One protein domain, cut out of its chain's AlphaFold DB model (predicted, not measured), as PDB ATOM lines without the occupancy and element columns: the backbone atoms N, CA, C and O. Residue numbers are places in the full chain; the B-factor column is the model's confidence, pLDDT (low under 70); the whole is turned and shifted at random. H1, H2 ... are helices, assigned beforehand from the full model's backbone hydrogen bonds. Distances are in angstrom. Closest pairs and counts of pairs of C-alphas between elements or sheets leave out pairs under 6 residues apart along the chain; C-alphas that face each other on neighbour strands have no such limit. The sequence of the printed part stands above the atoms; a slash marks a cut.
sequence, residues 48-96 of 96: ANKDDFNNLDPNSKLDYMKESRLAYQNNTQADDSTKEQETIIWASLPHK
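AT A GLANCE: This is residues 48 to 96 of the 96 residues of the protein "Flavodoxin-like fold" of Algoriphagus boritolerans DSM 17298 = JCM 18970 (UniProt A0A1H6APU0). Begin with the longest helix, H2: it runs out of a small body as an arm, with residues 83 to 92 of H2 and the tail 93 to 96 sticking out free. The body is made of H1, the start of H2, the link between the helices and a long looped stretch, residues 48 to 63, that goes out to Asn 59 and folds back to H1. The printed part has 49 residues with two named helices, H1 then H2 along the chain, and no named strand. The class is all helix, though under half of the residues, 24 of 49, are in named elements. The whole is loose, with a radius of gyration of the C-alphas of 13.2 A, and a rod in outline, spanning 49 by 16 by 16 A, with the arm making much of the length.

IN THESE COORDINATES: Find C-alpha 79 at (180.002, 136.441, 144.302); from there H2, residues 79 to 92, runs 20.0 A to C-alpha 92 at (174.913, 117.948, 149.937). Then look back to C-alpha 64 at (169.120, 141.973, 155.982), where H1, residues 64 to 73, begins; it is 14.1 A long.

HOW THE PARTS SIT: H2 and H1 are apart, with no C-alpha of the one within 8 A of the other. Residues 74 to 78 form a tight link between them. In the backbones of H1 and H2, every O i to N i+4 pair is within hydrogen-bond range.

THE WHOLE: The C-alphas of Asn 59 and Lys 96, the two farthest apart, are 48.7 A from each other. Without residues 83 to 96, the body has 35 residues and spans 24 by 16 by 15 A. The printed part has no cut and ends at Lys 96, the chain's last residue. The mean pLDDT of the printed part is 91.8, and residue 96 is the one under 70.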
ATOM      1  N   ALA A  48     178.242 141.082 158.647       93.06
ATOM      2  CA  ALA A  48     177.052 141.352 157.848       93.06
ATOM      3  C   ALA A  48     176.757 142.860 157.816       93.06
ATOM      4  O   ALA A  48     176.581 143.485 158.867       93.06
ATOM      5  N   ASN A  49     176.706 143.464 156.629       92.81
ATOM      6  CA  ASN A  49     176.410 144.887 156.456       92.81
ATOM      7  C   ASN A  49     175.805 145.181 155.061       92.81
ATOM      8  O   ASN A  49     175.401 144.281 154.332       92.81
ATOM      9  N   LYS A  50     175.694 146.464 154.689       92.88
ATOM     10  CA  LYS A  50     175.125 146.873 153.391       92.88
ATOM     11  C   LYS A  50     175.966 146.440 152.185       92.88
ATOM     12  O   LYS A  50     175.400 146.239 151.118       92.88
ATOM     13  N   ASP A  51     177.270 146.248 152.364       90.62
ATOM     14  CA  ASP A  51     178.199 145.864 151.297       90.62
ATOM     15  C   ASP A  51     178.006 144.404 150.846       90.62
ATOM     16  O   ASP A  51     178.661 143.964 149.910       90.62
ATOM     17  N   ASP A  52     177.127 143.637 151.503       91.62
ATOM     18  CA  ASP A  52     176.729 142.295 151.050       91.62
ATOM     19  C   ASP A  52     175.737 142.337 149.867       91.62
ATOM     20  O   ASP A  52     175.405 141.298 149.291       91.62
ATOM     21  N   PHE A  53     175.246 143.529 149.497       92.50
ATOM     22  CA  PHE A  53     174.191 143.717 148.500       92.50
ATOM     23  C   PHE A  53     174.603 144.706 147.406       92.50
ATOM     24  O   PHE A  53     174.642 145.913 147.624       92.50
ATOM     25  N   ASN A  54     174.797 144.203 146.184       86.88
ATOM     26  CA  ASN A  54     175.191 145.027 145.031       86.88
ATOM     27  C   ASN A  54     174.123 146.054 144.605       86.88
ATOM     28  O   ASN A  54     174.454 147.080 144.019       86.88
ATOM     29  N   ASN A  55     172.846 145.779 144.890       85.25
ATOM     30  CA  ASN A  55     171.701 146.545 144.378       85.25
ATOM     31  C   ASN A  55     170.931 147.308 145.470       85.25
ATOM     32  O   ASN A  55     169.807 147.753 145.234       85.25
ATOM     33  N   LEU A  56     171.493 147.429 146.676       89.25
ATOM     34  CA  LEU A  56     170.832 148.117 147.780       89.25
ATOM     35  C   LEU A  56     171.087 149.627 147.710       89.25
ATOM     36  O   LEU A  56     172.233 150.060 147.616       89.25
ATOM     37  N   ASP A  57     170.030 150.436 147.827       89.31
ATOM     38  CA  ASP A  57     170.173 151.888 147.976       89.31
ATOM     39  C   ASP A  57     170.971 152.204 149.261       89.31
ATOM     40  O   ASP A  57     170.510 151.856 150.360       89.31
ATOM     41  N   PRO A  58     172.126 152.897 149.169       87.31
ATOM     42  CA  PRO A  58     172.949 153.245 150.325       87.31
ATOM     43  C   PRO A  58     172.202 154.029 151.408       87.31
ATOM     44  O   PRO A  58     172.534 153.900 152.589       87.31
ATOM     45  N   ASN A  59     171.170 154.795 151.043       90.75
ATOM     46  CA  ASN A  59     170.384 155.608 151.975       90.75
ATOM     47  C   ASN A  59     169.211 154.848 152.604       90.75
ATOM     48  O   ASN A  59     168.630 155.305 153.590       90.75
ATOM     49  N   SER A  60     168.874 153.669 152.080       90.94
ATOM     50  CA  SER A  60     167.778 152.861 152.605       90.94
ATOM     51  C   SER A  60     168.115 152.238 153.965       90.94
ATOM     52  O   SER A  60     169.279 152.012 154.322       90.94
ATOM     53  N   LYS A  61     167.084 151.934 154.758       93.94
ATOM     54  CA  LYS A  61     167.242 151.090 155.946       93.94
ATOM     55  C   LYS A  61     167.546 149.662 155.488       93.94
ATOM     56  O   LYS A  61     166.784 149.094 154.713       93.94
ATOM     57  N   LEU A  62     168.607 149.070 156.029       95.19
ATOM     58  CA  LEU A  62     168.928 147.670 155.775       95.19
ATOM     59  C   LEU A  62     167.970 146.751 156.548       95.19
ATOM     60  O   LEU A  62     167.962 146.752 157.780       95.19
ATOM     61  N   ASP A  63     167.203 145.945 155.816       95.69
ATOM     62  CA  ASP A  63     166.529 144.749 156.326       95.69
ATOM     63  C   ASP A  63     167.239 143.521 155.753       95.69
ATOM     64  O   ASP A  63     166.939 143.059 154.655       95.69
ATOM     65  N   TYR A  64     168.221 143.007 156.491       95.38
ATOM     66  CA  TYR A  64     169.120 141.973 155.982       95.38
ATOM     67  C   TYR A  64     168.382 140.707 155.525       95.38
ATOM     68  O   TYR A  64     168.715 140.127 154.496       95.38
ATOM     69  N   MET A  65     167.347 140.291 156.262       95.62
ATOM     70  CA  MET A  65     166.570 139.094 155.929       95.62
ATOM     71  C   MET A  65     165.787 139.280 154.630       95.62
ATOM     72  O   MET A  65     165.771 138.384 153.782       95.62
ATOM     73  N   LYS A  66     165.135 140.438 154.469       95.69
ATOM     74  CA  LYS A  66     164.398 140.772 153.249       95.69
ATOM     75  C   LYS A  66     165.337 140.881 152.049       95.69
ATOM     76  O   LYS A  66     165.076 140.252 151.027       95.69
ATOM     77  N   GLU A  67     166.424 141.635 152.182       95.69
ATOM     78  CA  GLU A  67     167.355 141.891 151.081       95.69
ATOM     79  C   GLU A  67     168.132 140.625 150.685       95.69
ATOM     80  O   GLU A  67     168.281 140.349 149.499       95.69
ATOM     81  N   SER A  68     168.521 139.773 151.642       95.12
ATOM     82  CA  SER A  68     169.150 138.471 151.360       95.12
ATOM     83  C   SER A  68     168.221 137.527 150.601       95.12
ATOM     84  O   SER A  68     168.640 136.913 149.618       95.12
ATOM     85  N   ARG A  69     166.935 137.467 150.978       95.19
ATOM     86  CA  ARG A  69     165.937 136.689 150.234       95.19
ATOM     87  C   ARG A  69     165.779 137.196 148.802       95.19
ATOM     88  O   ARG A  69     165.765 136.381 147.883       95.19
ATOM     89  N   LEU A  70     165.656 138.512 148.614       94.81
ATOM     90  CA  LEU A  70     165.520 139.118 147.287       94.81
ATOM     91  C   LEU A  70     166.763 138.874 146.427       94.81
ATOM     92  O   LEU A  70     166.630 138.503 145.264       94.81
ATOM     93  N   ALA A  71     167.958 139.030 146.999       94.69
ATOM     94  CA  ALA A  71     169.211 138.779 146.299       94.69
ATOM     95  C   ALA A  71     169.325 137.319 145.841       94.69
ATOM     96  O   ALA A  71     169.704 137.073 144.699       94.69
ATOM     97  N   TYR A  72     168.947 136.362 146.695       94.31
ATOM     98  CA  TYR A  72     168.933 134.940 146.343       94.31
ATOM     99  C   TYR A  72     167.929 134.631 145.227       94.31
ATOM    100  O   TYR A  72     168.286 134.043 144.212       94.31
ATOM    101  N   GLN A  73     166.680 135.087 145.364       95.31
ATOM    102  CA  GLN A  73     165.627 134.829 144.372       95.31
ATOM    103  C   GLN A  73     165.938 135.420 142.990       95.31
ATOM    104  O   GLN A  73     165.531 134.851 141.979       95.31
ATOM    105  N   ASN A  74     166.659 136.543 142.945       94.69
ATOM    106  CA  ASN A  74     167.008 137.233 141.706       94.69
ATOM    107  C   ASN A  74     168.411 136.887 141.176       94.69
ATOM    108  O   ASN A  74     168.811 137.444 140.158       94.69
ATOM    109  N   ASN A  75     169.155 135.987 141.832       93.19
ATOM    110  CA  ASN A  75     170.551 135.663 141.503       93.19
ATOM    111  C   ASN A  75     171.474 136.900 141.482       93.19
ATOM    112  O   ASN A  75     172.331 137.038 140.613       93.19
ATOM    113  N   THR A  76     171.289 137.821 142.432       94.19
ATOM    114  CA  THR A  76     172.092 139.052 142.567       94.19
ATOM    115  C   THR A  76     172.875 139.107 143.879       94.19
ATOM    116  O   THR A  76     173.180 140.194 144.374       94.19
ATOM    117  N   GLN A  77     173.138 137.954 144.494       92.81
ATOM    118  CA  GLN A  77     174.010 137.863 145.665       92.81
ATOM    119  C   GLN A  77     175.445 138.250 145.305       92.81
ATOM    120  O   GLN A  77     175.860 138.132 144.153       92.81
ATOM    121  N   ALA A  78     176.208 138.680 146.309       91.25
ATOM    122  CA  ALA A  78     177.644 138.856 146.161       91.25
ATOM    123  C   ALA A  78     178.321 137.528 145.764       91.25
ATOM    124  O   ALA A  78     177.966 136.460 146.274       91.25
ATOM    125  N   ASP A  79     179.315 137.607 144.875       90.69
ATOM    126  CA  ASP A  79     180.002 136.441 144.302       90.69
ATOM    127  C   ASP A  79     180.580 135.497 145.362       90.69
ATOM    128  O   ASP A  79     180.596 134.281 145.177       90.69
ATOM    129  N   ASP A  80     181.076 136.045 146.472       90.31
ATOM    130  CA  ASP A  80     181.665 135.264 147.559       90.31
ATOM    131  C   ASP A  80     180.629 134.377 148.268       90.31
ATOM    132  O   ASP A  80     180.909 133.233 148.624       90.31
ATOM    133  N   SER A  81     179.407 134.881 148.414       91.62
ATOM    134  CA  SER A  81     178.287 134.189 149.036       91.62
ATOM    135  C   SER A  81     177.713 133.125 148.108       91.62
ATOM    136  O   SER A  81     177.407 132.025 148.569       91.62
ATOM    137  N   THR A  82     177.628 133.415 146.806       93.19
ATOM    138  CA  THR A  82     177.216 132.441 145.787       93.19
ATOM    139  C   THR A  82     178.184 131.256 145.736       93.19
ATOM    140  O   THR A  82     177.753 130.112 145.864       93.19
ATOM    141  N   LYS A  83     179.500 131.508 145.662       92.88
ATOM    142  CA  LYS A  83     180.531 130.451 145.613       92.88
ATOM    143  C   LYS A  83     180.531 129.549 146.852       92.88
ATOM    144  O   LYS A  83     180.689 128.332 146.746       92.88
ATOM    145  N   GLU A  84     180.335 130.118 148.042       94.44
ATOM    146  CA  GLU A  84     180.255 129.314 149.268       94.44
ATOM    147  C   GLU A  84     178.978 128.454 149.287       94.44
ATOM    148  O   GLU A  84     179.032 127.268 149.616       94.44
ATOM    149  N   GLN A  85     177.834 129.001 148.857       95.50
ATOM    150  CA  GLN A  85     176.589 128.233 148.730       95.50
ATOM    151  C   GLN A  85     176.715 127.083 147.725       95.50
ATOM    152  O   GLN A  85     176.254 125.978 148.014       95.50
ATOM    153  N   GLU A  86     177.378 127.298 146.588       95.88
ATOM    154  CA  GLU A  86     177.681 126.242 145.612       95.88
ATOM    155  C   GLU A  86     178.506 125.110 146.236       95.88
ATOM    156  O   GLU A  86     178.229 123.932 145.996       95.88
ATOM    157  N   THR A  87     179.467 125.447 147.099       95.94
ATOM    158  CA  THR A  87     180.307 124.465 147.799       95.94
ATOM    159  C   THR A  87     179.491 123.639 148.804       95.94
ATOM    160  O   THR A  87     179.646 122.416 148.889       95.94
ATOM    161  N   ILE A  88     178.557 124.275 149.521       96.00
ATOM    162  CA  ILE A  88     177.621 123.593 150.433       96.00
ATOM    163  C   ILE A  88     176.673 122.668 149.656       96.00
ATOM    164  O   ILE A  88     176.459 121.519 150.054       96.00
ATOM    165  N   ILE A  89     176.118 123.140 148.535       96.06
ATOM    166  CA  ILE A  89     175.249 122.336 147.665       96.06
ATOM    167  C   ILE A  89     176.020 121.124 147.145       96.06
ATOM    168  O   ILE A  89     175.516 120.006 147.230       96.06
ATOM    169  N   TRP A  90     177.254 121.321 146.678       96.19
ATOM    170  CA  TRP A  90     178.124 120.247 146.207       96.19
ATOM    171  C   TRP A  90     178.339 119.160 147.271       96.19
ATOM    172  O   TRP A  90     178.232 117.974 146.953       96.19
ATOM    173  N   ALA A  91     178.571 119.544 148.530       96.06
ATOM    174  CA  ALA A  91     178.716 118.610 149.649       96.06
ATOM    175  C   ALA A  91     177.398 117.904 150.031       96.06
ATOM    176  O   ALA A  91     177.422 116.832 150.632       96.06
ATOM    177  N   SER A  92     176.254 118.482 149.658       93.31
ATOM    178  CA  SER A  92     174.913 117.948 149.937       93.31
ATOM    179  C   SER A  92     174.389 117.009 148.845       93.31
ATOM    180  O   SER A  92     173.324 116.410 149.014       93.31
ATOM    181  N   LEU A  93     175.094 116.883 147.713       89.88
ATOM    182  CA  LEU A  93     174.651 116.042 146.603       89.88
ATOM    183  C   LEU A  93     174.587 114.559 147.012       89.88
ATOM    184  O   LEU A  93     175.513 114.049 147.654       89.88
ATOM    185  N   PRO A  94     173.521 113.839 146.611       80.75
ATOM    186  CA  PRO A  94     173.412 112.411 146.860       80.75
ATOM    187  C   PRO A  94     174.508 111.644 146.116       80.75
ATOM    188  O   PRO A  94     175.055 112.090 145.105       80.75
ATOM    189  N   HIS A  95     174.825 110.458 146.624       71.75
ATOM    190  CA  HIS A  95     175.800 109.576 145.998       71.75
ATOM    191  C   HIS A  95     175.325 109.111 144.613       71.75
ATOM    192  O   HIS A  95     174.142 108.824 144.433       71.75
ATOM    193  N   LYS A  96     176.265 109.017 143.663       59.50
ATOM    194  CA  LYS A  96     176.105 108.177 142.469       59.50
ATOM    195  C   LYS A  96     176.279 106.709 142.831       59.50
ATOM    196  O   LYS A  96     177.110 106.436 143.731       59.50
TER     197      LYS A  96